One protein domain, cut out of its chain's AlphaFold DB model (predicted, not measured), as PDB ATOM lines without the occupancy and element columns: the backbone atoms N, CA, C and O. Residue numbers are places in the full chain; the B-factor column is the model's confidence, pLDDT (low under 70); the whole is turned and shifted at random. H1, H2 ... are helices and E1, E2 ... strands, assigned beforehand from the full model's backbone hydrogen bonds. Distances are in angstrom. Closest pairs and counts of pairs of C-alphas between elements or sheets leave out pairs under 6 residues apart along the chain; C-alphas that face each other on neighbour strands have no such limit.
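What this domain is: This is residues 193 to 357 and 487 to 516 of the 517 residues of the protein "NAD(P)/FAD-dependent oxidoreductase" of Gammaproteobacteria bacterium (UniProt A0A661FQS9). A small twisted sheet of four strands stands between helix H14, which crosses one of its faces, and a cluster of short, crossed helices, H3 to H8 and H10 to H12, reaching to the far end of the domain. Residues 351 to 356, with H13, stick out from the body. The printed part has 195 residues, with fourteen named helices and four named strands in the order H1 E1 H2 E2 H3 to H14 E3 E4; the sheet, E2 E1 E3 E4, is mixed, and so is the class, helices and strands. The whole is compact, with a radius of gyration of the C-alphas of 16.6 A and spans of 56 by 41 by 31 A.

Where its parts are: H1, residues 193 to 196, begins at C-alpha 193 (196.496, -101.170, 90.451). E1, 200 to 205, measures 16.1 A from first to last C-alpha; H2, 207 to 210, and E2, 214 to 217, follow. Then come H3, 236 to 239; H4, 245 to 252; H5, 259 to 270, 16.3 A from C-alpha 259 (168.198, -86.251, 74.387); H6, 281 to 288; H7, 293 to 301; H8, 305 to 311; H9, 316 to 319; H10, 328 to 333; H11, 339 to 342; H12, 345 to 348; and H13, 352 to 355. After the cut come H14, 494 to 499; E3, 501 to 505; and E4, 513 to 515, ending at C-alpha 515 (196.017, -94.779, 78.274).

How they stand to each other: E1 is antiparallel to E2 (N 203 and O 216, 2.9 A) and parallel to E3 (N 202 and O 503, 3.0 A). E3 and E4 form an antiparallel hairpin (N 504 and O 514, 2.9 A). H14 is on the sheet at a height of 9.1 A, across the strands; H1, H3, H4, H8 and H9 only graze it. H4 and H5 form a helical hairpin at a steep tilt of 42 degrees, the closest C-alphas being those of Lys 245 and Cys 270, 5.9 A. H5 touches H8 with residues 261 to 265 alone (C-alphas of Ala 261 and Val 307, 5.7 A) and H11 with 267 to 270 alone. H10 touches H7 (C-alphas of Tyr 293 and Ala 328, 3.9 A) and H12; it only just touches H6, and H2 only just touches H8, each with 3 pairs of C-alphas within 8 A. O i to N i+4 pairs are all within hydrogen-bond range in H4, H5, H6, H8, H10 and H14, and 4 of 5 in H7; the others are too short for one.

The domain as a whole: The C-alphas of Gly 278 and Ser 491 are farthest apart, 57.9 A. Residues 358 to 486 are not printed, and C-alphas 357 and 487 are 27.7 A apart. The link from E2 to H3 is long, 18 residues. The model's confidence is under 70 at residues 225 to 232 and 350 to 356.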
ATOM      1  N   LEU A 193     195.797-102.437  90.208       86.50
ATOM      2  CA  LEU A 193     196.496-101.170  90.451       86.50
ATOM      3  C   LEU A 193     195.605 -99.951  90.194       86.50
ATOM      4  O   LEU A 193     195.351 -99.159  91.102       86.50
ATOM      5  N   TYR A 194     195.085 -99.800  88.977       87.62
ATOM      6  CA  TYR A 194     194.289 -98.626  88.617       87.62
ATOM      7  C   TYR A 194     192.950 -98.573  89.357       87.62
ATOM      8  O   TYR A 194     192.524 -97.502  89.804       87.62
ATOM      9  N   HIS A 195     192.302 -99.719  89.556       85.56
ATOM     10  CA  HIS A 195     191.025 -99.782  90.260       85.56
ATOM     11  C   HIS A 195     191.166 -99.517  91.759       85.56
ATOM     12  O   HIS A 195     190.318 -98.813  92.317       85.56
ATOM     13  N   SER A 196     192.258 -99.977  92.374       87.38
ATOM     14  CA  SER A 196     192.630 -99.713  93.769       87.38
ATOM     15  C   SER A 196     192.886 -98.225  94.033       87.38
ATOM     16  O   SER A 196     192.624 -97.733  95.129       87.38
ATOM     17  N   LEU A 197     193.309 -97.485  93.002       88.44
ATOM     18  CA  LEU A 197     193.472 -96.029  93.012       88.44
ATOM     19  C   LEU A 197     192.178 -95.272  92.652       88.44
ATOM     20  O   LEU A 197     192.178 -94.044  92.559       88.44
ATOM     21  N   GLY A 198     191.059 -95.973  92.439       88.25
ATOM     22  CA  GLY A 198     189.774 -95.363  92.082       88.25
ATOM     23  C   GLY A 198     189.697 -94.837  90.644       88.25
ATOM     24  O   GLY A 198     188.776 -94.074  90.329       88.25
ATOM     25  N   LEU A 199     190.635 -95.238  89.777       90.56
ATOM     26  CA  LEU A 199     190.686 -94.840  88.370       90.56
ATOM     27  C   LEU A 199     189.773 -95.728  87.519       90.56
ATOM     28  O   LEU A 199     189.563 -96.908  87.823       90.56
ATOM     29  N   ARG A 200     189.194 -95.154  86.461       90.12
ATOM     30  CA  ARG A 200     188.218 -95.807  85.575       90.12
ATOM     31  C   ARG A 200     188.545 -95.574  84.093       90.12
ATOM     32  O   ARG A 200     189.409 -94.764  83.762       90.12
ATOM     33  N   GLY A 201     187.850 -96.286  83.209       90.88
ATOM     34  CA  GLY A 201     187.743 -95.890  81.804       90.88
ATOM     35  C   GLY A 201     186.866 -94.643  81.665       90.88
ATOM     36  O   GLY A 201     186.009 -94.378  82.514       90.88
ATOM     37  N   GLY A 202     187.082 -93.865  80.610       93.56
ATOM     38  CA  GLY A 202     186.330 -92.641  80.338       93.56
ATOM     39  C   GLY A 202     186.066 -92.421  78.853       93.56
ATOM     40  O   GLY A 202     186.601 -93.126  78.000       93.56
ATOM     41  N   VAL A 203     185.248 -91.415  78.547       95.81
ATOM     42  CA  VAL A 203     185.058 -90.900  77.185       95.81
ATOM     43  C   VAL A 203     185.314 -89.397  77.183       95.81
ATOM     44  O   VAL A 203     184.729 -88.667  77.985       95.81
ATOM     45  N   PHE A 204     186.201 -88.938  76.304       96.44
ATOM     46  CA  PHE A 204     186.442 -87.526  76.039       96.44
ATOM     47  C   PHE A 204     185.676 -87.092  74.787       96.44
ATOM     48  O   PHE A 204     185.984 -87.520  73.678       96.44
ATOM     49  N   PHE A 205     184.683 -86.235  74.985       96.75
ATOM     50  CA  PHE A 205     183.918 -85.575  73.937       96.75
ATOM     51  C   PHE A 205     184.617 -84.256  73.600       96.75
ATOM     52  O   PHE A 205     184.814 -83.438  74.497       96.75
ATOM     53  N   ASP A 206     185.028 -84.064  72.345       96.62
ATOM     54  CA  ASP A 206     185.653 -82.815  71.900       96.62
ATOM     55  C   ASP A 206     184.613 -81.754  71.488       96.62
ATOM     56  O   ASP A 206     183.547 -82.080  70.953       96.62
ATOM     57  N   GLU A 207     184.943 -80.473  71.676       95.88
ATOM     58  CA  GLU A 207     184.055 -79.344  71.361       95.88
ATOM     59  C   GLU A 207     183.625 -79.302  69.888       95.88
ATOM     60  O   GLU A 207     182.485 -78.959  69.570       95.88
ATOM     61  N   LYS A 208     184.516 -79.660  68.961       95.81
ATOM     62  CA  LYS A 208     184.254 -79.550  67.522       95.81
ATOM     63  C   LYS A 208     183.217 -80.574  67.057       95.81
ATOM     64  O   LYS A 208     182.449 -80.271  66.142       95.81
ATOM     65  N   THR A 209     183.212 -81.761  67.651       96.12
ATOM     66  CA  THR A 209     182.321 -82.865  67.278       96.12
ATOM     67  C   THR A 209     181.045 -82.880  68.117       96.12
ATOM     68  O   THR A 209     179.975 -83.159  67.578       96.12
ATOM     69  N   PHE A 210     181.145 -82.562  69.412       96.44
ATOM     70  CA  PHE A 210     180.059 -82.728  70.387       96.44
ATOM     71  C   PHE A 210     179.604 -81.421  71.052       96.44
ATOM     72  O   PHE A 210     178.699 -81.436  71.881       96.44
ATOM     73  N   GLY A 211     180.196 -80.279  70.693       95.19
ATOM     74  CA  GLY A 211     179.775 -78.950  71.149       95.19
ATOM     75  C   GLY A 211     180.392 -78.478  72.469       95.19
ATOM     76  O   GLY A 211     180.304 -77.290  72.771       95.19
ATOM     77  N   GLU A 212     181.041 -79.359  73.236       94.75
ATOM     78  CA  GLU A 212     181.844 -78.998  74.410       94.75
ATOM     79  C   GLU A 212     183.007 -79.974  74.637       94.75
ATOM     80  O   GLU A 212     182.860 -81.172  74.409       94.75
ATOM     81  N   ASP A 213     184.141 -79.470  75.134       96.69
ATOM     82  CA  ASP A 213     185.219 -80.316  75.654       96.69
ATOM     83  C   ASP A 213     184.795 -80.899  77.008       96.69
ATOM     84  O   ASP A 213     184.769 -80.199  78.029       96.69
ATOM     85  N   ARG A 214     184.483 -82.195  77.038       96.19
ATOM     86  CA  ARG A 214     184.000 -82.876  78.242       96.19
ATOM     87  C   ARG A 214     184.568 -84.274  78.376       96.19
ATOM     88  O   ARG A 214     184.309 -85.152  77.563       96.19
ATOM     89  N   LEU A 215     185.280 -84.509  79.474       96.38
ATOM     90  CA  LEU A 215     185.666 -85.849  79.899       96.38
ATOM     91  C   LEU A 215     184.618 -86.407  80.867       96.38
ATOM     92  O   LEU A 215     184.367 -85.809  81.914       96.38
ATOM     93  N   VAL A 216     184.059 -87.570  80.543       96.38
ATOM     94  CA  VAL A 216     183.152 -88.323  81.417       96.38
ATOM     95  C   VAL A 216     183.849 -89.611  81.845       96.38
ATOM     96  O   VAL A 216     184.100 -90.491  81.024       96.38
ATOM     97  N   ALA A 217     184.197 -89.708  83.127       94.31
ATOM     98  CA  ALA A 217     184.752 -90.921  83.726       94.31
ATOM     99  C   ALA A 217     183.627 -91.879  84.143       94.31
ATOM    100  O   ALA A 217     182.552 -91.426  84.537       94.31
ATOM    101  N   GLY A 218     183.894 -93.185  84.110       91.50
ATOM    102  CA  GLY A 218     182.984 -94.187  84.663       91.50
ATOM    103  C   GLY A 218     182.768 -94.041  86.177       91.50
ATOM    104  O   GLY A 218     183.582 -93.460  86.909       91.50
ATOM    105  N   GLY A 219     181.656 -94.591  86.653       87.31
ATOM    106  CA  GLY A 219     181.220 -94.571  88.040       87.31
ATOM    107  C   GLY A 219     182.224 -95.215  89.000       87.31
ATOM    108  O   GLY A 219     182.867 -96.223  88.706       87.31
ATOM    109  N   ALA A 220     182.363 -94.631  90.196       79.06
ATOM    110  CA  ALA A 220     183.240 -95.175  91.239       79.06
ATOM    111  C   ALA A 220     182.744 -96.534  91.753       79.06
ATOM    112  O   ALA A 220     183.549 -97.431  91.994       79.06
ATOM    113  N   ASP A 221     181.427 -96.660  91.892       78.94
ATOM    114  CA  ASP A 221     180.758 -97.781  92.556       78.94
ATOM    115  C   ASP A 221     180.367 -98.903  91.585       78.94
ATOM    116  O   ASP A 221     179.694 -99.856  91.971       78.94
ATOM    117  N   ILE A 222     180.771 -98.783  90.319       76.12
ATOM    118  CA  ILE A 222     180.470 -99.752  89.270       76.12
ATOM    119  C   ILE A 222     181.662-100.687  89.129       76.12
ATOM    120  O   ILE A 222     182.812-100.240  89.049       76.12
ATOM    121  N   GLU A 223     181.369-101.985  89.154       77.56
ATOM    122  CA  GLU A 223     182.377-103.025  89.002       77.56
ATOM    123  C   GLU A 223     183.121-102.819  87.675       77.56
ATOM    124  O   GLU A 223     182.477-102.604  86.641       77.56
ATOM    125  N   PRO A 224     184.464-102.827  87.689       71.88
ATOM    126  CA  PRO A 224     185.245-102.675  86.477       71.88
ATOM    127  C   PRO A 224     184.842-103.643  85.370       71.88
ATOM    128  O   PRO A 224     184.436-104.780  85.611       71.88
ATOM    129  N   TYR A 225     185.013-103.193  84.132       66.88
ATOM    130  CA  TYR A 225     184.931-104.087  82.992       66.88
ATOM    131  C   TYR A 225     186.112-105.052  83.016       66.88
ATOM    132  O   TYR A 225     187.253-104.622  82.858       66.88
ATOM    133  N   ASP A 226     185.837-106.339  83.226       60.72
ATOM    134  CA  ASP A 226     186.863-107.378  83.287       60.72
ATOM    135  C   ASP A 226     187.279-107.798  81.870       60.72
ATOM    136  O   ASP A 226     186.844-108.834  81.367       60.72
ATOM    137  N   HIS A 227     188.052-106.959  81.170       59.75
ATOM    138  CA  HIS A 227     188.469-107.254  79.799       59.75
ATOM    139  C   HIS A 227     189.914-106.845  79.493       59.75
ATOM    140  O   HIS A 227     190.442-105.887  80.054       59.75
ATOM    141  N   GLU A 228     190.504-107.598  78.558       55.22
ATOM    142  CA  GLU A 228     191.858-107.473  78.001       55.22
ATOM    143  C   GLU A 228     192.376-106.018  77.889       55.22
ATOM    144  O   GLU A 228     191.715-105.179  77.261       55.22
ATOM    145  N   PRO A 229     193.602-105.725  78.375       52.47
ATOM    146  CA  PRO A 229     194.246-104.405  78.266       52.47
ATOM    147  C   PRO A 229     194.495-103.934  76.817       52.47
ATOM    148  O   PRO A 229     194.840-102.774  76.585       52.47
ATOM    149  N   ALA A 230     194.278-104.816  75.837       49.12
ATOM    150  CA  ALA A 230     194.449-104.590  74.404       49.12
ATOM    151  C   ALA A 230     193.390-103.694  73.746       49.12
ATOM    152  O   ALA A 230     193.558-103.276  72.598       49.12
ATOM    153  N   TYR A 231     192.264-103.457  74.421       63.97
ATOM    154  CA  TYR A 231     191.160-102.679  73.871       63.97
ATOM    155  C   TYR A 231     191.070-101.298  74.509       63.97
ATOM    156  O   TYR A 231     191.466-101.097  75.657       63.97
ATOM    157  N   VAL A 232     190.445-100.364  73.783       64.75
ATOM    158  CA  VAL A 232     189.942 -99.111  74.355       64.75
ATOM    159  C   VAL A 232     189.200 -99.435  75.649       64.75
ATOM    160  O   VAL A 232     188.178-100.128  75.631       64.75
ATOM    161  N   THR A 233     189.716 -98.951  76.778       74.81
ATOM    162  CA  THR A 233     189.043 -99.157  78.055       74.81
ATOM    163  C   THR A 233     187.891 -98.176  78.168       74.81
ATOM    164  O   THR A 233     188.042 -97.014  78.547       74.81
ATOM    165  N   LEU A 234     186.722 -98.672  77.803       83.56
ATOM    166  CA  LEU A 234     185.472 -97.953  77.926       83.56
ATOM    167  C   LEU A 234     185.047 -97.869  79.403       83.56
ATOM    168  O   LEU A 234     185.464 -98.693  80.224       83.56
ATOM    169  N   PRO A 235     184.194 -96.897  79.759       88.81
ATOM    170  CA  PRO A 235     183.457 -96.927  81.017       88.81
ATOM    171  C   PRO A 235     182.732 -98.268  81.180       88.81
ATOM    172  O   PRO A 235     182.141 -98.776  80.220       88.81
ATOM    173  N   ALA A 236     182.766 -98.840  82.386       87.19
ATOM    174  CA  ALA A 236     182.190-100.158  82.659       87.19
ATOM    175  C   ALA A 236     180.686-100.205  82.351       87.19
ATOM    176  O   ALA A 236     180.181-101.214  81.870       87.19
ATOM    177  N   GLU A 237     180.001 -99.080  82.528       91.81
ATOM    178  CA  GLU A 237     178.602 -98.862  82.172       91.81
ATOM    179  C   GLU A 237     178.286 -99.142  80.707       91.81
ATOM    180  O   GLU A 237     177.219 -99.656  80.401       91.81
ATOM    181  N   LEU A 238     179.199 -98.805  79.795       89.25
ATOM    182  CA  LEU A 238     179.015 -99.065  78.367       89.25
ATOM    183  C   LEU A 238     179.585-100.429  77.984       89.25
ATOM    184  O   LEU A 238     179.013-101.132  77.157       89.25
ATOM    185  N   ALA A 239     180.701-100.818  78.594       82.44
ATOM    186  CA  ALA A 239     181.407-102.040  78.244       82.44
ATOM    187  C   ALA A 239     180.673-103.317  78.706       82.44
ATOM    188  O   ALA A 239     180.598-104.289  77.954       82.44
ATOM    189  N   ASN A 240     180.090-103.294  79.913       78.62
ATOM    190  CA  ASN A 240     179.251-104.364  80.466       78.62
ATOM    191  C   ASN A 240     177.752-104.144  80.238       78.62
ATOM    192  O   ASN A 240     176.977-105.087  80.365       78.62
ATOM    193  N   GLY A 241     177.323-102.918  79.933       76.00
ATOM    194  CA  GLY A 241     175.908-102.545  79.988       76.00
ATOM    195  C   GLY A 241     175.051-102.972  78.800       76.00
ATOM    196  O   GLY A 241     173.922-102.506  78.676       76.00
ATOM    197  N   ILE A 242     175.532-103.840  77.901       83.06
ATOM    198  CA  ILE A 242     174.682-104.372  76.824       83.06
ATOM    199  C   ILE A 242     173.509-105.132  77.459       83.06
ATOM    200  O   ILE A 242     173.691-106.161  78.106       83.06
ATOM    201  N   GLY A 243     172.294-104.621  77.260       85.25
ATOM    202  CA  GLY A 243     171.078-105.132  77.899       85.25
ATOM    203  C   GLY A 243     170.761-104.547  79.284       85.25
ATOM    204  O   GLY A 243     169.670-104.810  79.790       85.25
ATOM    205  N   ASP A 244     171.638-103.731  79.873       89.31
ATOM    206  CA  ASP A 244     171.432-103.065  81.165       89.31
ATOM    207  C   ASP A 244     171.131-101.572  80.975       89.31
ATOM    208  O   ASP A 244     172.014-100.722  80.834       89.31
ATOM    209  N   LYS A 245     169.836-101.247  80.997       92.50
ATOM    210  CA  LYS A 245     169.359 -99.873  80.810       92.50
ATOM    211  C   LYS A 245     169.782 -98.935  81.933       92.50
ATOM    212  O   LYS A 245     169.983 -97.755  81.663       92.50
ATOM    213  N   GLU A 246     169.872 -99.425  83.167       92.19
ATOM    214  CA  GLU A 246     170.211 -98.581  84.314       92.19
ATOM    215  C   GLU A 246     171.680 -98.168  84.239       92.19
ATOM    216  O   GLU A 246     171.981 -96.977  84.337       92.19
ATOM    217  N   ALA A 247     172.575 -99.122  83.960       91.19
ATOM    218  CA  ALA A 247     173.999 -98.850  83.788       91.19
ATOM    219  C   ALA A 247     174.263 -97.897  82.612       91.19
ATOM    220  O   ALA A 247     174.918 -96.867  82.783       91.19
ATOM    221  N   VAL A 248     173.705 -98.189  81.431       93.81
ATOM    222  CA  VAL A 248     173.930 -97.367  80.231       93.81
ATOM    223  C   VAL A 248     173.364 -95.958  80.413       93.81
ATOM    224  O   VAL A 248     174.056 -94.986  80.105       93.81
ATOM    225  N   SER A 249     172.149 -95.816  80.962       94.94
ATOM    226  CA  SER A 249     171.569 -94.494  81.243       94.94
ATOM    227  C   SER A 249     172.425 -93.711  82.232       94.94
ATOM    228  O   SER A 249     172.716 -92.547  81.979       94.94
ATOM    229  N   ALA A 250     172.901 -94.350  83.308       93.31
ATOM    230  CA  ALA A 250     173.725 -93.687  84.317       93.31
ATOM    231  C   ALA A 250     174.991 -93.048  83.720       93.31
ATOM    232  O   ALA A 250     175.388 -91.960  84.142       93.31
ATOM    233  N   PHE A 251     175.609 -93.672  82.713       95.25
ATOM    234  CA  PHE A 251     176.714 -93.046  81.992       95.25
ATOM    235  C   PHE A 251     176.239 -91.940  81.045       95.25
ATOM    236  O   PHE A 251     176.760 -90.823  81.091       95.25
ATOM    237  N   LEU A 252     175.241 -92.226  80.199       96.06
ATOM    238  CA  LEU A 252     174.748 -91.289  79.185       96.06
ATOM    239  C   LEU A 252     174.222 -89.981  79.797       96.06
ATOM    240  O   LEU A 252     174.480 -88.913  79.243       96.06
ATOM    241  N   ASP A 253     173.566 -90.037  80.955       95.56
ATOM    242  CA  ASP A 253     173.031 -88.872  81.673       95.56
ATOM    243  C   ASP A 253     174.128 -87.902  82.146       95.56
ATOM    244  O   ASP A 253     173.873 -86.718  82.372       95.56
ATOM    245  N   ASN A 254     175.374 -88.377  82.243       94.62
ATOM    246  CA  ASN A 254     176.536 -87.563  82.588       94.62
ATOM    247  C   ASN A 254     177.261 -86.970  81.364       94.62
ATOM    248  O   ASN A 254     178.249 -86.247  81.536       94.62
ATOM    249  N   THR A 255     176.779 -87.230  80.145       96.44
ATOM    250  CA  THR A 255     177.347 -86.711  78.887       96.44
ATOM    251  C   THR A 255     176.700 -85.395  78.441       96.44
ATOM    252  O   THR A 255     175.655 -84.991  78.950       96.44
ATOM    253  N   GLY A 256     177.328 -84.724  77.469       95.75
ATOM    254  CA  GLY A 256     176.774 -83.552  76.778       95.75
ATOM    255  C   GLY A 256     175.884 -83.886  75.571       95.75
ATOM    256  O   GLY A 256     175.457 -82.973  74.874       95.75
ATOM    257  N   LEU A 257     175.611 -85.172  75.307       97.38
ATOM    258  CA  LEU A 257     174.836 -85.617  74.143       97.38
ATOM    259  C   LEU A 257     173.392 -85.090  74.175       97.38
ATOM    260  O   LEU A 257     172.825 -84.825  75.240       97.38
ATOM    261  N   SER A 258     172.769 -84.976  73.008       97.44
ATOM    262  CA  SER A 258     171.352 -84.631  72.881       97.44
ATOM    263  C   SER A 258     170.435 -85.696  73.507       97.44
ATOM    264  O   SER A 258     170.797 -86.865  73.648       97.44
ATOM    265  N   GLU A 259     169.213 -85.303  73.890       97.56
ATOM    266  CA  GLU A 259     168.198 -86.251  74.387       97.56
ATOM    267  C   GLU A 259     167.882 -87.346  73.359       97.56
ATOM    268  O   GLU A 259     167.709 -88.504  73.734       97.56
ATOM    269  N   GLU A 260     167.863 -86.981  72.075       97.44
ATOM    270  CA  GLU A 260     167.673 -87.898  70.948       97.44
ATOM    271  C   GLU A 260     168.806 -88.928  70.874       97.44
ATOM    272  O   GLU A 260     168.544 -90.128  70.950       97.44
ATOM    273  N   ALA A 261     170.068 -88.481  70.853       97.75
ATOM    274  CA  ALA A 261     171.215 -89.385  70.793       97.75
ATOM    275  C   ALA A 261     171.300 -90.314  72.013       97.75
ATOM    276  O   ALA A 261     171.603 -91.499  71.868       97.75
ATOM    277  N   ARG A 262     170.999 -89.815  73.223       97.88
ATOM    278  CA  ARG A 262     170.949 -90.660  74.429       97.88
ATOM    279  C   ARG A 262     169.876 -91.744  74.324       97.88
ATOM    280  O   ARG A 262     170.142 -92.887  74.693       97.88
ATOM    281  N   ALA A 263     168.689 -91.408  73.822       96.88
ATOM    282  CA  ALA A 263     167.604 -92.371  73.652       96.88
ATOM    283  C   ALA A 263     167.952 -93.452  72.613       96.88
ATOM    284  O   ALA A 263     167.745 -94.639  72.871       96.88
ATOM    285  N   GLU A 264     168.534 -93.060  71.477       97.38
ATOM    286  CA  GLU A 264     168.975 -93.993  70.434       97.38
ATOM    287  C   GLU A 264     170.104 -94.913  70.909       97.38
ATOM    288  O   GLU A 264     170.048 -96.124  70.690       97.38
ATOM    289  N   LEU A 265     171.107 -94.374  71.611       96.94
ATOM    290  CA  LEU A 265     172.175 -95.179  72.207       96.94
ATOM    291  C   LEU A 265     171.606 -96.188  73.202       96.94
ATOM    292  O   LEU A 265     171.970 -97.362  73.155       96.94
ATOM    293  N   LEU A 266     170.672 -95.774  74.059       96.31
ATOM    294  CA  LEU A 266     170.025 -96.683  74.998       96.31
ATOM    295  C   LEU A 266     169.287 -97.823  74.272       96.31
ATOM    296  O   LEU A 266     169.382 -98.976  74.695       96.31
ATOM    297  N   GLU A 267     168.600 -97.533  73.162       95.94
ATOM    298  CA  GLU A 267     167.940 -98.546  72.328       95.94
ATOM    299  C   GLU A 267     168.940 -99.476  71.620       95.94
ATOM    300  O   GLU A 267     168.724-100.686  71.561       95.94
ATOM    301  N   LEU A 268     170.062 -98.953  71.120       96.69
ATOM    302  CA  LEU A 268     171.112 -99.769  70.509       96.69
ATOM    303  C   LEU A 268     171.759-100.710  71.536       96.69
ATOM    304  O   LEU A 268     171.910-101.906  71.271       96.69
ATOM    305  N   PHE A 269     172.135-100.200  72.711       94.38
ATOM    306  CA  PHE A 269     172.791-100.996  73.753       94.38
ATOM    307  C   PHE A 269     171.845-102.014  74.392       94.38
ATOM    308  O   PHE A 269     172.249-103.142  74.665       94.38
ATOM    309  N   CYS A 270     170.591-101.631  74.630       94.12
ATOM    310  CA  CYS A 270     169.674-102.415  75.460       94.12
ATOM    311  C   CYS A 270     168.515-103.049  74.685       94.12
ATOM    312  O   CYS A 270     167.661-103.712  75.278       94.12
ATOM    313  N   GLY A 271     168.459-102.839  73.371       92.56
ATOM    314  CA  GLY A 271     167.346-103.254  72.530       92.56
ATOM    315  C   GLY A 271     166.087-102.407  72.740       92.56
ATOM    316  O   GLY A 271     166.086-101.361  73.385       92.56
ATOM    317  N   GLY A 272     164.974-102.892  72.191       87.88
ATOM    318  CA  GLY A 272     163.686-102.182  72.164       87.88
ATOM    319  C   GLY A 272     163.084-102.124  70.765       87.88
ATOM    320  O   GLY A 272     161.862-102.159  70.621       87.88
ATOM    321  N   ARG A 273     163.940-102.168  69.738       94.56
ATOM    322  CA  ARG A 273     163.548-102.192  68.331       94.56
ATOM    323  C   ARG A 273     164.318-103.248  67.555       94.56
ATOM    324  O   ARG A 273     165.542-103.318  67.605       94.56
ATOM    325  N   ASP A 274     163.577-104.037  66.787       96.81
ATOM    326  CA  ASP A 274     164.145-104.915  65.772       96.81
ATOM    327  C   ASP A 274     164.200-104.171  64.436       96.81
ATOM    328  O   ASP A 274     163.228-104.149  63.678       96.81
ATOM    329  N   TYR A 275     165.344-103.553  64.141       96.69
ATOM    330  CA  TYR A 275     165.560-102.803  62.898       96.69
ATOM    331  C   TYR A 275     165.455-103.664  61.629       96.69
ATOM    332  O   TYR A 275     165.320-103.142  60.526       96.69
ATOM    333  N   LEU A 276     165.486-104.992  61.773       97.56
ATOM    334  CA  LEU A 276     165.360-105.954  60.682       97.56
ATOM    335  C   LEU A 276     164.130-106.856  60.863       97.56
ATOM    336  O   LEU A 276     164.146-108.027  60.464       97.56
ATOM    337  N   ALA A 277     163.066-106.315  61.465       97.06
ATOM    338  CA  ALA A 277     161.813-107.023  61.681       97.06
ATOM    339  C   ALA A 277     161.301-107.688  60.391       97.06
ATOM    340  O   ALA A 277     161.330-107.120  59.299       97.06
ATOM    341  N   GLY A 278     160.830-108.929  60.521       96.44
ATOM    342  CA  GLY A 278     160.367-109.745  59.395       96.44
ATOM    343  C   GLY A 278     161.459-110.566  58.698       96.44
ATOM    344  O   GLY A 278     161.116-111.451  57.918       96.44
ATOM    345  N   LYS A 279     162.746-110.351  59.007       97.69
ATOM    346  CA  LYS A 279     163.838-111.251  58.595       97.69
ATOM    347  C   LYS A 279     164.057-112.354  59.629       97.69
ATOM    348  O   LYS A 279     164.043-112.114  60.837       97.69
ATOM    349  N   SER A 280     164.331-113.565  59.162       97.25
ATOM    350  CA  SER A 280     164.840-114.646  60.008       97.25
ATOM    351  C   SER A 280     166.242-114.323  60.530       97.25
ATOM    352  O   SER A 280     166.988-113.555  59.924       97.25
ATOM    353  N   ARG A 281     166.654-114.977  61.623       95.94
ATOM    354  CA  ARG A 281     168.003-114.842  62.197       95.94
ATOM    355  C   ARG A 281     169.115-115.016  61.151       95.94
ATOM    356  O   ARG A 281     170.017-114.193  61.072       95.94
ATOM    357  N   LYS A 282     168.995-116.026  60.280       96.56
ATOM    358  CA  LYS A 282     169.955-116.282  59.192       96.56
ATOM    359  C   LYS A 282     170.008-115.138  58.176       96.56
ATOM    360  O   LYS A 282     171.090-114.786  57.717       96.56
ATOM    361  N   GLU A 283     168.860-114.568  57.816       98.25
ATOM    362  CA  GLU A 283     168.790-113.432  56.891       98.25
ATOM    363  C   GLU A 283     169.363-112.158  57.513       98.25
ATOM    364  O   GLU A 283     170.055-111.421  56.816       98.25
ATOM    365  N   LYS A 284     169.136-111.921  58.814       98.44
ATOM    366  CA  LYS A 284     169.766-110.811  59.543       98.44
ATOM    367  C   LYS A 284     171.286-110.943  59.527       98.44
ATOM    368  O   LYS A 284     171.963-110.023  59.091       98.44
ATOM    369  N   THR A 285     171.816-112.104  59.916       97.06
ATOM    370  CA  THR A 285     173.262-112.369  59.887       97.06
ATOM    371  C   THR A 285     173.841-112.193  58.486       97.06
ATOM    372  O   THR A 285     174.850-111.515  58.331       97.06
ATOM    373  N   ALA A 286     173.215-112.763  57.451       98.00
ATOM    374  CA  ALA A 286     173.702-112.631  56.078       98.00
ATOM    375  C   ALA A 286     173.726-111.167  55.608       98.00
ATOM    376  O   ALA A 286     174.691-110.745  54.980       98.00
ATOM    377  N   PHE A 287     172.696-110.390  55.950       98.50
ATOM    378  CA  PHE A 287     172.621-108.973  55.608       98.50
ATOM    379  C   PHE A 287     173.681-108.140  56.339       98.50
ATOM    380  O   PHE A 287     174.408-107.389  55.698       98.50
ATOM    381  N   LEU A 288     173.850-108.332  57.650       98.31
ATOM    382  CA  LEU A 288     174.862-107.627  58.447       98.31
ATOM    383  C   LEU A 288     176.306-107.980  58.053       98.31
ATOM    384  O   LEU A 288     177.215-107.211  58.328       98.31
ATOM    385  N   ASN A 289     176.534-109.131  57.415       97.75
ATOM    386  CA  ASN A 289     177.833-109.468  56.819       97.75
ATOM    387  C   ASN A 289     178.073-108.774  55.467       97.75
ATOM    388  O   ASN A 289     179.195-108.779  54.969       97.75
ATOM    389  N   SER A 290     177.024-108.230  54.843       98.12
ATOM    390  CA  SER A 290     177.089-107.606  53.515       98.12
ATOM    391  C   SER A 290     177.177-106.081  53.536       98.12
ATOM    392  O   SER A 290     177.393-105.492  52.483       98.12
ATOM    393  N   ILE A 291     177.013-105.468  54.709       98.44
ATOM    394  CA  ILE A 291     177.096-104.021  54.923       98.44
ATOM    395  C   ILE A 291     178.099-103.722  56.033       98.44
ATOM    396  O   ILE A 291     178.304-104.547  56.927       98.44
ATOM    397  N   SER A 292     178.702-102.542  55.994       97.88
ATOM    398  CA  SER A 292     179.514-102.001  57.081       97.88
ATOM    399  C   SER A 292     178.659-101.636  58.298       97.88
ATOM    400  O   SER A 292     177.439-101.472  58.206       97.88
ATOM    401  N   TYR A 293     179.287-101.484  59.463       97.81
ATOM    402  CA  TYR A 293     178.572-100.991  60.641       97.81
ATOM    403  C   TYR A 293     178.138 -99.526  60.486       97.81
ATOM    404  O   TYR A 293     177.077 -99.157  60.985       97.81
ATOM    405  N   LEU A 294     178.884 -98.711  59.730       98.00
ATOM    406  CA  LEU A 294     178.436 -97.370  59.351       98.00
ATOM    407  C   LEU A 294     177.122 -97.417  58.563       98.00
ATOM    408  O   LEU A 294     176.177 -96.741  58.947       98.00
ATOM    409  N   GLU A 295     177.044 -98.248  57.518       98.69
ATOM    410  CA  GLU A 295     175.818 -98.427  56.719       98.69
ATOM    411  C   GLU A 295     174.663 -98.979  57.568       98.69
ATOM    412  O   GLU A 295     173.508 -98.609  57.367       98.69
ATOM    413  N   PHE A 296     174.948 -99.826  58.562       98.56
ATOM    414  CA  PHE A 296     173.931-100.240  59.530       98.56
ATOM    415  C   PHE A 296     173.393 -99.045  60.331       98.56
ATOM    416  O   PHE A 296     172.177 -98.893  60.456       98.56
ATOM    417  N   LEU A 297     174.259 -98.166  60.840       98.44
ATOM    418  CA  LEU A 297     173.808 -96.982  61.572       98.44
ATOM    419  C   LEU A 297     173.063 -95.982  60.672       98.44
ATOM    420  O   LEU A 297     172.045 -95.441  61.095       98.44
ATOM    421  N   THR A 298     173.524 -95.744  59.443       98.44
ATOM    422  CA  THR A 298     172.934 -94.726  58.560       98.44
ATOM    423  C   THR A 298     171.668 -95.198  57.857       98.44
ATOM    424  O   THR A 298     170.687 -94.463  57.827       98.44
ATOM    425  N   ASP A 299     171.667 -96.414  57.308       98.19
ATOM    426  CA  ASP A 299     170.643 -96.847  56.346       98.19
ATOM    427  C   ASP A 299     169.589 -97.762  56.982       98.19
ATOM    428  O   ASP A 299     168.515 -97.970  56.415       98.19
ATOM    429  N   VAL A 300     169.907 -98.358  58.135       97.94
ATOM    430  CA  VAL A 300     169.038 -99.327  58.824       97.94
ATOM    431  C   VAL A 300     168.502 -98.752  60.129       97.94
ATOM    432  O   VAL A 300     167.305 -98.855  60.402       97.94
ATOM    433  N   VAL A 301     169.382 -98.167  60.944       97.69
ATOM    434  CA  VAL A 301     168.999 -97.504  62.198       97.69
ATOM    435  C   VAL A 301     168.471 -96.096  61.936       97.69
ATOM    436  O   VAL A 301     167.549 -95.677  62.632       97.69
ATOM    437  N   GLU A 302     169.002 -95.418  60.911       97.62
ATOM    438  CA  GLU A 302     168.795 -93.984  60.654       97.62
ATOM    439  C   GLU A 302     169.246 -93.124  61.849       97.62
ATOM    440  O   GLU A 302     168.590 -92.155  62.219       97.62
ATOM    441  N   ALA A 303     170.371 -93.510  62.465       98.19
ATOM    442  CA  ALA A 303     170.879 -92.922  63.700       98.19
ATOM    443  C   ALA A 303     171.272 -91.446  63.540       98.19
ATOM    444  O   ALA A 303     171.825 -91.029  62.513       98.19
ATOM    445  N   ALA A 304     171.084 -90.671  64.607       97.75
ATOM    446  CA  ALA A 304     171.519 -89.288  64.679       97.75
ATOM    447  C   ALA A 304     173.051 -89.165  64.494       97.75
ATOM    448  O   ALA A 304     173.816 -90.024  64.954       97.75
ATOM    449  N   PRO A 305     173.554 -88.065  63.894       96.94
ATOM    450  CA  PRO A 305     174.989 -87.872  63.674       96.94
ATOM    451  C   PRO A 305     175.849 -87.987  64.943       96.94
ATOM    452  O   PRO A 305     176.964 -88.494  64.875       96.94
ATOM    453  N   GLU A 306     175.338 -87.563  66.103       97.12
ATOM    454  CA  GLU A 306     176.029 -87.699  67.394       97.12
ATOM    455  C   GLU A 306     176.294 -89.166  67.772       97.12
ATOM    456  O   GLU A 306     177.376 -89.486  68.270       97.12
ATOM    457  N   VAL A 307     175.349 -90.068  67.485       97.94
ATOM    458  CA  VAL A 307     175.480 -91.514  67.730       97.94
ATOM    459  C   VAL A 307     176.550 -92.110  66.824       97.94
ATOM    460  O   VAL A 307     177.432 -92.834  67.289       97.94
ATOM    461  N   ILE A 308     176.518 -91.757  65.536       97.62
ATOM    462  CA  ILE A 308     177.515 -92.203  64.555       97.62
ATOM    463  C   ILE A 308     178.908 -91.707  64.954       97.62
ATOM    464  O   ILE A 308     179.858 -92.490  64.971       97.62
ATOM    465  N   ASN A 309     179.036 -90.431  65.329       96.25
ATOM    466  CA  ASN A 309     180.304 -89.842  65.754       96.25
ATOM    467  C   ASN A 309     180.869 -90.546  66.992       96.25
ATOM    468  O   ASN A 309     182.055 -90.880  67.006       96.25
ATOM    469  N   LEU A 310     180.028 -90.834  67.993       95.69
ATOM    470  CA  LEU A 310     180.440 -91.573  69.185       95.69
ATOM    471  C   LEU A 310     180.942 -92.979  68.833       95.69
ATOM    472  O   LEU A 310     181.979 -93.395  69.336       95.69
ATOM    473  N   LEU A 311     180.250 -93.716  67.965       94.50
ATOM    474  CA  LEU A 311     180.599 -95.107  67.652       94.50
ATOM    475  C   LEU A 311     181.690 -95.249  66.576       94.50
ATOM    476  O   LEU A 311     182.248 -96.334  66.418       94.50
ATOM    477  N   SER A 312     182.027 -94.166  65.872       92.00
ATOM    478  CA  SER A 312     182.873 -94.176  64.670       92.00
ATOM    479  C   SER A 312     184.221 -94.893  64.821       92.00
ATOM    480  O   SER A 312     184.647 -95.604  63.908       92.00
ATOM    481  N   MET A 313     184.872 -94.734  65.979       89.31
ATOM    482  CA  MET A 313     186.228 -95.215  66.264       89.31
ATOM    483  C   MET A 313     186.288 -96.164  67.471       89.31
ATOM    484  O   MET A 313     187.371 -96.406  68.005       89.31
ATOM    485  N   TRP A 314     185.151 -96.741  67.880       87.19
ATOM    486  CA  TRP A 314     184.972 -97.505  69.129       87.19
ATOM    487  C   TRP A 314     186.013 -98.615  69.372       87.19
ATOM    488  O   TRP A 314     186.312 -98.959  70.512       87.19
ATOM    489  N   ARG A 315     186.579 -99.190  68.301       81.44
ATOM    490  CA  ARG A 315     187.601-100.255  68.350       81.44
ATOM    491  C   ARG A 315     188.833 -99.956  67.492       81.44
ATOM    492  O   ARG A 315     189.571-100.874  67.133       81.44
ATOM    493  N   ALA A 316     189.062 -98.693  67.144       84.06
ATOM    494  CA  ALA A 316     190.067 -98.329  66.153       84.06
ATOM    495  C   ALA A 316     191.511 -98.615  66.596       84.06
ATOM    496  O   ALA A 316     192.300 -99.052  65.763       84.06
ATOM    497  N   SER A 317     191.868 -98.459  67.876       81.50
ATOM    498  CA  SER A 317     193.223 -98.792  68.358       81.50
ATOM    499  C   SER A 317     193.557-100.280  68.306       81.50
ATOM    500  O   SER A 317     194.728-100.636  68.244       81.50
ATOM    501  N   TYR A 318     192.545-101.146  68.261       79.94
ATOM    502  CA  TYR A 318     192.730-102.585  68.099       79.94
ATOM    503  C   TYR A 318     192.640-103.013  66.626       79.94
ATOM    504  O   TYR A 318     193.475-103.763  66.127       79.94
ATOM    505  N   MET A 319     191.633-102.523  65.896       78.88
ATOM    506  CA  MET A 319     191.347-102.959  64.519       78.88
ATOM    507  C   MET A 319     192.086-102.149  63.447       78.88
ATOM    508  O   MET A 319     192.124-102.543  62.279       78.88
ATOM    509  N   GLY A 320     192.634-100.991  63.813       85.06
ATOM    510  CA  GLY A 320     193.233-100.013  62.906       85.06
ATOM    511  C   GLY A 320     192.231 -99.266  62.024       85.06
ATOM    512  O   GLY A 320     192.635 -98.376  61.285       85.06
ATOM    513  N   ASN A 321     190.939 -99.608  62.063       86.56
ATOM    514  CA  ASN A 321     189.917 -99.058  61.174       86.56
ATOM    515  C   ASN A 321     188.679 -98.556  61.926       86.56
ATOM    516  O   ASN A 321     188.422 -98.963  63.059       86.56
ATOM    517  N   GLY A 322     187.942 -97.656  61.271       89.62
ATOM    518  CA  GLY A 322     186.632 -97.196  61.711       89.62
ATOM    519  C   GLY A 322     185.512 -98.157  61.310       89.62
ATOM    520  O   GLY A 322     185.711 -99.169  60.634       89.62
ATOM    521  N   ILE A 323     184.297 -97.816  61.726       93.38
ATOM    522  CA  ILE A 323     183.091 -98.630  61.504       93.38
ATOM    523  C   ILE A 323     182.639 -98.743  60.035       93.38
ATOM    524  O   ILE A 323     181.717 -99.499  59.731       93.38
ATOM    525  N   ASP A 324     183.267 -98.005  59.125       94.31
ATOM    526  CA  ASP A 324     182.992 -97.971  57.687       94.31
ATOM    527  C   ASP A 324     183.627 -99.135  56.910       94.31
ATOM    528  O   ASP A 324     183.188 -99.448  55.805       94.31
ATOM    529  N   LEU A 325     184.637 -99.802  57.479       90.94
ATOM    530  CA  LEU A 325     185.378-100.871  56.793       90.94
ATOM    531  C   LEU A 325     185.056-102.283  57.292       90.94
ATOM    532  O   LEU A 325     185.341-103.259  56.596       90.94
ATOM    533  N   SER A 326     184.471-102.403  58.482       89.81
ATOM    534  CA  SER A 326     184.151-103.694  59.094       89.81
ATOM    535  C   SER A 326     182.686-104.070  58.855       89.81
ATOM    536  O   SER A 326     181.817-103.219  59.077       89.81
ATOM    537  N   PRO A 327     182.376-105.326  58.466       95.69
ATOM    538  CA  PRO A 327     180.998-105.795  58.393       95.69
ATOM    539  C   PRO A 327     180.251-105.543  59.705       95.69
ATOM    540  O   PRO A 327     180.801-105.756  60.790       95.69
ATOM    541  N   ALA A 328     178.985-105.134  59.625       97.06
ATOM    542  CA  ALA A 328     178.177-104.825  60.800       97.06
ATOM    543  C   ALA A 328     178.099-106.011  61.770       97.06
ATOM    544  O   ALA A 328     178.167-105.829  62.983       97.06
ATOM    545  N   PHE A 329     178.016-107.238  61.248       96.19
ATOM    546  CA  PHE A 329     177.994-108.443  62.077       96.19
ATOM    547  C   PHE A 329     179.278-108.608  62.909       96.19
ATOM    548  O   PHE A 329     179.204-108.929  64.096       96.19
ATOM    549  N   ASP A 330     180.441-108.347  62.308       91.38
ATOM    550  CA  ASP A 330     181.725-108.431  63.003       91.38
ATOM    551  C   ASP A 330     181.863-107.302  64.028       91.38
ATOM    552  O   ASP A 330     182.249-107.559  65.165       91.38
ATOM    553  N   ALA A 331     181.462-106.074  63.685       91.69
ATOM    554  CA  ALA A 331     181.446-104.947  64.618       91.69
ATOM    555  C   ALA A 331     180.626-105.252  65.890       91.69
ATOM    556  O   ALA A 331     181.107-105.032  67.004       91.69
ATOM    557  N   LEU A 332     179.437-105.849  65.744       91.88
ATOM    558  CA  LEU A 332     178.623-106.313  66.877       91.88
ATOM    559  C   LEU A 332     179.349-107.381  67.715       91.88
ATOM    560  O   LEU A 332     179.305-107.352  68.943       91.88
ATOM    561  N   ARG A 333     180.065-108.305  67.066       87.31
ATOM    562  CA  ARG A 333     180.895-109.325  67.734       87.31
ATOM    563  C   ARG A 333     182.106-108.737  68.468       87.31
ATOM    564  O   ARG A 333     182.595-109.348  69.419       87.31
ATOM    565  N   TYR A 334     182.571-107.557  68.069       82.81
ATOM    566  CA  TYR A 334     183.557-106.755  68.799       82.81
ATOM    567  C   TYR A 334     182.906-105.772  69.794       82.81
ATOM    568  O   TYR A 334     183.551-104.834  70.261       82.81
ATOM    569  N   GLY A 335     181.642-105.988  70.171       84.25
ATOM    570  CA  GLY A 335     180.983-105.269  71.261       84.25
ATOM    571  C   GLY A 335     180.481-103.870  70.904       84.25
ATOM    572  O   GLY A 335     180.259-103.074  71.812       84.25
ATOM    573  N   LEU A 336     180.315-103.547  69.616       91.06
ATOM    574  CA  LEU A 336     179.480-102.405  69.238       91.06
ATOM    575  C   LEU A 336     177.989-102.734  69.473       91.06
ATOM    576  O   LEU A 336     177.586-103.894  69.340       91.06
ATOM    577  N   PRO A 337     177.153-101.745  69.840       93.81
ATOM    578  CA  PRO A 337     175.768-101.987  70.243       93.81
ATOM    579  C   PRO A 337     174.840-102.304  69.052       93.81
ATOM    580  O   PRO A 337     175.158-102.035  67.897       93.81
ATOM    581  N   GLY A 338     173.666-102.879  69.320       94.94
ATOM    582  CA  GLY A 338     172.624-103.166  68.320       94.94
ATOM    583  C   GLY A 338     172.190-104.633  68.252       94.94
ATOM    584  O   GLY A 338     171.078-104.931  67.815       94.94
ATOM    585  N   ALA A 339     173.013-105.565  68.743       94.50
ATOM    586  CA  ALA A 339     172.690-106.996  68.724       94.50
ATOM    587  C   ALA A 339     171.442-107.336  69.560       94.50
ATOM    588  O   ALA A 339     170.683-108.228  69.173       94.50
ATOM    589  N   ALA A 340     171.211-106.594  70.652       93.44
ATOM    590  CA  ALA A 340     170.091-106.793  71.570       93.44
ATOM    591  C   ALA A 340     168.726-106.619  70.888       93.44
ATOM    592  O   ALA A 340     167.873-107.503  70.925       93.44
ATOM    593  N   GLY A 341     168.533-105.507  70.173       94.50
ATOM    594  CA  GLY A 341     167.294-105.259  69.429       94.50
ATOM    595  C   GLY A 341     167.043-106.277  68.311       94.50
ATOM    596  O   GLY A 341     165.901-106.612  68.002       94.50
ATOM    597  N   LEU A 342     168.114-106.822  67.729       96.06
ATOM    598  CA  LEU A 342     168.045-107.793  66.637       96.06
ATOM    599  C   LEU A 342     167.828-109.241  67.113       96.06
ATOM    600  O   LEU A 342     167.509-110.100  66.279       96.06
ATOM    601  N   GLY A 343     167.981-109.512  68.414       94.25
ATOM    602  CA  GLY A 343     167.922-110.855  68.995       94.25
ATOM    603  C   GLY A 343     169.082-111.747  68.542       94.25
ATOM    604  O   GLY A 343     168.862-112.928  68.238       94.25
ATOM    605  N   LEU A 344     170.277-111.160  68.398       94.56
ATOM    606  CA  LEU A 344     171.501-111.794  67.887       94.56
ATOM    607  C   LEU A 344     172.615-111.921  68.938       94.56
ATOM    608  O   LEU A 344     173.723-112.320  68.597       94.56
ATOM    609  N   GLU A 345     172.358-111.610  70.207       89.75
ATOM    610  CA  GLU A 345     173.362-111.577  71.283       89.75
ATOM    611  C   GLU A 345     174.101-112.915  71.421       89.75
ATOM    612  O   GLU A 345     175.318-112.959  71.591       89.75
ATOM    613  N   GLY A 346     173.370-114.024  71.281       87.75
ATOM    614  CA  GLY A 346     173.957-115.364  71.288       87.75
ATOM    615  C   GLY A 346     174.777-115.692  70.037       87.75
ATOM    616  O   GLY A 346     175.688-116.509  70.121       87.75
ATOM    617  N   ASP A 347     174.470-115.073  68.895       89.62
ATOM    618  CA  ASP A 347     175.138-115.322  67.609       89.62
ATOM    619  C   ASP A 347     176.425-114.504  67.454       89.62
ATOM    620  O   ASP A 347     177.367-114.952  66.804       89.62
ATOM    621  N   VAL A 348     176.467-113.308  68.049       86.81
ATOM    622  CA  VAL A 348     177.651-112.434  68.030       86.81
ATOM    623  C   VAL A 348     178.637-112.761  69.152       86.81
ATOM    624  O   VAL A 348     179.771-112.289  69.129       86.81
ATOM    625  N   ARG A 349     178.253-113.600  70.124       77.88
ATOM    626  CA  ARG A 349     179.158-114.059  71.181       77.88
ATOM    627  C   ARG A 349     180.295-114.890  70.579       77.88
ATOM    628  O   ARG A 349     180.064-115.824  69.810       77.88
ATOM    629  N   ARG A 350     181.542-114.573  70.946       65.56
ATOM    630  CA  ARG A 350     182.711-115.353  70.508       65.56
ATOM    631  C   ARG A 350     182.589-116.824  70.977       65.56
ATOM    632  O   ARG A 350     182.064-117.064  72.067       65.56
ATOM    633  N   PRO A 351     183.049-117.809  70.176       54.56
ATOM    634  CA  PRO A 351     183.016-119.227  70.531       54.56
ATOM    635  C   PRO A 351     183.694-119.535  71.872       54.56
ATOM    636  O   PRO A 351     184.604-118.832  72.300       54.56
ATOM    637  N   HIS A 352     183.276-120.637  72.501       45.41
ATOM    638  CA  HIS A 352     183.665-121.049  73.856       45.41
ATOM    639  C   HIS A 352     185.186-121.207  74.080       45.41
ATOM    640  O   HIS A 352     185.644-121.034  75.203       45.41
ATOM    641  N   GLU A 353     185.978-121.484  73.038       48.00
ATOM    642  CA  GLU A 353     187.452-121.546  73.127       48.00
ATOM    643  C   GLU A 353     188.085-120.177  73.442       48.00
ATOM    644  O   GLU A 353     189.099-120.125  74.124       48.00
ATOM    645  N   SER A 354     187.445-119.074  73.036       51.22
ATOM    646  CA  SER A 354     187.822-117.703  73.417       51.22
ATOM    647  C   SER A 354     187.053-117.187  74.641       51.22
ATOM    648  O   SER A 354     187.389-116.143  75.175       51.22
ATOM    649  N   ALA A 355     185.994-117.876  75.085       51.03
ATOM    650  CA  ALA A 355     185.158-117.433  76.210       51.03
ATOM    651  C   ALA A 355     185.677-117.888  77.588       51.03
ATOM    652  O   ALA A 355     185.134-117.461  78.604       51.03
ATOM    653  N   GLY A 356     186.680-118.774  77.618       56.53
ATOM    654  CA  GLY A 356     187.427-119.159  78.821       56.53
ATOM    655  C   GLY A 356     188.807-118.503  78.919       56.53
ATOM    656  O   GLY A 356     189.597-118.914  79.759       56.53
ATOM    657  N   HIS A 357     189.110-117.546  78.037       70.88
ATOM    658  CA  HIS A 357     190.346-116.770  78.074       70.88
ATOM    659  C   HIS A 357     190.282-115.789  79.242       70.88
ATOM    660  O   HIS A 357     189.487-114.852  79.235       70.88
ATOM    661  N   ASN A 487     204.047 -93.213  72.500       91.06
ATOM    662  CA  ASN A 487     204.414 -93.310  73.901       91.06
ATOM    663  C   ASN A 487     204.995 -91.968  74.336       91.06
ATOM    664  O   ASN A 487     205.941 -91.457  73.731       91.06
ATOM    665  N   VAL A 488     204.416 -91.387  75.383       91.00
ATOM    666  CA  VAL A 488     204.825 -90.085  75.911       91.00
ATOM    667  C   VAL A 488     205.213 -90.246  77.367       91.00
ATOM    668  O   VAL A 488     204.368 -90.509  78.224       91.00
ATOM    669  N   LEU A 489     206.490 -90.020  77.672       91.00
ATOM    670  CA  LEU A 489     206.928 -89.957  79.055       91.00
ATOM    671  C   LEU A 489     206.463 -88.643  79.694       91.00
ATOM    672  O   LEU A 489     206.958 -87.560  79.374       91.00
ATOM    673  N   VAL A 490     205.549 -88.745  80.657       89.56
ATOM    674  CA  VAL A 490     205.123 -87.614  81.485       89.56
ATOM    675  C   VAL A 490     205.877 -87.602  82.812       89.56
ATOM    676  O   VAL A 490     206.064 -88.625  83.459       89.56
ATOM    677  N   SER A 491     206.286 -86.416  83.266       87.94
ATOM    678  CA  SER A 491     206.964 -86.262  84.566       87.94
ATOM    679  C   SER A 491     206.022 -86.400  85.767       87.94
ATOM    680  O   SER A 491     206.486 -86.491  86.903       87.94
ATOM    681  N   ASN A 492     204.702 -86.383  85.540       85.56
ATOM    682  CA  ASN A 492     203.699 -86.457  86.592       85.56
ATOM    683  C   ASN A 492     202.379 -87.065  86.085       85.56
ATOM    684  O   ASN A 492     201.625 -86.408  85.368       85.56
ATOM    685  N   TRP A 493     202.081 -88.290  86.518       89.62
ATOM    686  CA  TRP A 493     200.865 -89.025  86.158       89.62
ATOM    687  C   TRP A 493     199.609 -88.563  86.921       89.62
ATOM    688  O   TRP A 493     198.498 -88.855  86.490       89.62
ATOM    689  N   THR A 494     199.738 -87.772  87.999       90.69
ATOM    690  CA  THR A 494     198.604 -87.342  88.858       90.69
ATOM    691  C   THR A 494     197.534 -86.509  88.134       90.69
ATOM    692  O   THR A 494     196.479 -86.222  88.694       90.69
ATOM    693  N   ALA A 495     197.774 -86.089  86.887       90.94
ATOM    694  CA  ALA A 495     196.723 -85.533  86.039       90.94
ATOM    695  C   ALA A 495     195.623 -86.573  85.752       90.94
ATOM    696  O   ALA A 495     194.450 -86.258  85.920       90.94
ATOM    697  N   PHE A 496     196.003 -87.809  85.414       91.50
ATOM    698  CA  PHE A 496     195.085 -88.936  85.223       91.50
ATOM    699  C   PHE A 496     194.338 -89.259  86.520       91.50
ATOM    700  O   PHE A 496     193.114 -89.361  86.530       91.50
ATOM    701  N   GLU A 497     195.063 -89.268  87.641       92.06
ATOM    702  CA  GLU A 497     194.490 -89.466  88.975       92.06
ATOM    703  C   GLU A 497     193.396 -88.444  89.312       92.06
ATOM    704  O   GLU A 497     192.292 -88.810  89.710       92.06
ATOM    705  N   LYS A 498     193.664 -87.149  89.100       93.12
ATOM    706  CA  LYS A 498     192.695 -86.068  89.359       93.12
ATOM    707  C   LYS A 498     191.461 -86.153  88.471       93.12
ATOM    708  O   LYS A 498     190.380 -85.761  88.901       93.12
ATOM    709  N   LEU A 499     191.638 -86.633  87.244       92.75
ATOM    710  CA  LEU A 499     190.551 -86.898  86.306       92.75
ATOM    711  C   LEU A 499     189.841 -88.227  86.599       92.75
ATOM    712  O   LEU A 499     188.803 -88.498  86.003       92.75
ATOM    713  N   ARG A 500     190.371 -89.029  87.534       92.88
ATOM    714  CA  ARG A 500     189.885 -90.359  87.919       92.88
ATOM    715  C   ARG A 500     189.824 -91.348  86.759       92.88
ATOM    716  O   ARG A 500     189.009 -92.270  86.770       92.88
ATOM    717  N   ILE A 501     190.709 -91.184  85.784       91.75
ATOM    718  CA  ILE A 501     190.821 -92.090  84.645       91.75
ATOM    719  C   ILE A 501     192.214 -92.697  84.567       91.75
ATOM    720  O   ILE A 501     193.186 -92.055  84.949       91.75
ATOM    721  N   PHE A 502     192.319 -93.915  84.049       90.12
ATOM    722  CA  PHE A 502     193.589 -94.459  83.546       90.12
ATOM    723  C   PHE A 502     193.575 -94.601  82.022       90.12
ATOM    724  O   PHE A 502     194.619 -94.790  81.413       90.12
ATOM    725  N   SER A 503     192.404 -94.477  81.399       90.81
ATOM    726  CA  SER A 503     192.233 -94.528  79.955       90.81
ATOM    727  C   SER A 503     190.990 -93.741  79.544       90.81
ATOM    728  O   SER A 503     190.046 -93.618  80.330       90.81
ATOM    729  N   ALA A 504     190.995 -93.189  78.335       92.38
ATOM    730  CA  ALA A 504     189.833 -92.545  77.745       92.38
ATOM    731  C   ALA A 504     189.714 -92.864  76.255       92.38
ATOM    732  O   ALA A 504     190.688 -92.743  75.513       92.38
ATOM    733  N   TYR A 505     188.499 -93.206  75.827       94.06
ATOM    734  CA  TYR A 505     188.084 -93.189  74.429       94.06
ATOM    735  C   TYR A 505     187.835 -91.745  73.981       94.06
ATOM    736  O   TYR A 505     187.174 -90.989  74.691       94.06
ATOM    737  N   CYS A 506     188.325 -91.356  72.811       94.69
ATOM    738  CA  CYS A 506     188.305 -89.975  72.327       94.69
ATOM    739  C   CYS A 506     187.654 -89.900  70.930       94.69
ATOM    740  O   CYS A 506     188.347 -89.651  69.938       94.69
ATOM    741  N   PRO A 507     186.334 -90.138  70.799       93.12
ATOM    742  CA  PRO A 507     185.638 -90.003  69.520       93.12
ATOM    743  C   PRO A 507     185.816 -88.585  68.959       93.12
ATOM    744  O   PRO A 507     185.832 -87.619  69.715       93.12
ATOM    745  N   GLY A 508     185.970 -88.450  67.639       88.00
ATOM    746  CA  GLY A 508     186.140 -87.146  66.972       88.00
ATOM    747  C   GLY A 508     187.528 -86.495  67.119       88.00
ATOM    748  O   GLY A 508     187.879 -85.598  66.347       88.00
ATOM    749  N   SER A 509     188.361 -87.000  68.033       91.12
ATOM    750  CA  SER A 509     189.733 -86.533  68.241       91.12
ATOM    751  C   SER A 509     190.727 -87.125  67.233       91.12
ATOM    752  O   SER A 509     190.433 -88.064  66.495       91.12
ATOM    753  N   TYR A 510     191.945 -86.568  67.199       88.25
ATOM    754  CA  TYR A 510     193.025 -87.083  66.346       88.25
ATOM    755  C   TYR A 510     193.491 -88.490  66.759       88.25
ATOM    756  O   TYR A 510     193.743 -89.327  65.895       88.25
ATOM    757  N   PHE A 511     193.600 -88.746  68.066       89.69
ATOM    758  CA  PHE A 511     193.852 -90.077  68.625       89.69
ATOM    759  C   PHE A 511     192.526 -90.704  69.044       89.69
ATOM    760  O   PHE A 511     191.711 -90.016  69.654       89.69
ATOM    761  N   SER A 512     192.326 -91.991  68.743       90.31
ATOM    762  CA  SER A 512     191.113 -92.718  69.137       90.31
ATOM    763  C   SER A 512     190.999 -92.900  70.644       90.31
ATOM    764  O   SER A 512     189.892 -92.998  71.161       90.31
ATOM    765  N   ASP A 513     192.129 -92.953  71.345       91.19
ATOM    766  CA  ASP A 513     192.192 -93.172  72.782       91.19
ATOM    767  C   ASP A 513     193.555 -92.763  73.352       91.19
ATOM    768  O   ASP A 513     194.522 -92.511  72.626       91.19
ATOM    769  N   VAL A 514     193.601 -92.664  74.677       90.75
ATOM    770  CA  VAL A 514     194.807 -92.428  75.473       90.75
ATOM    771  C   VAL A 514     194.761 -93.318  76.709       90.75
ATOM    772  O   VAL A 514     193.714 -93.417  77.346       90.75
ATOM    773  N   ARG A 515     195.892 -93.928  77.083       88.50
ATOM    774  CA  ARG A 515     196.017 -94.779  78.274       88.50
ATOM    775  C   ARG A 515     197.283 -94.472  79.071       88.50
ATOM    776  O   ARG A 515     198.304 -94.095  78.501       88.50
ATOM    777  N   LEU A 516     197.191 -94.615  80.389       87.94
ATOM    778  CA  LEU A 516     198.327 -94.646  81.301       87.94
ATOM    779  C   LEU A 516     198.955 -96.044  81.218       87.94
ATOM    780  O   LEU A 516     198.244 -97.039  81.377       87.94
TER     781      LEU A 516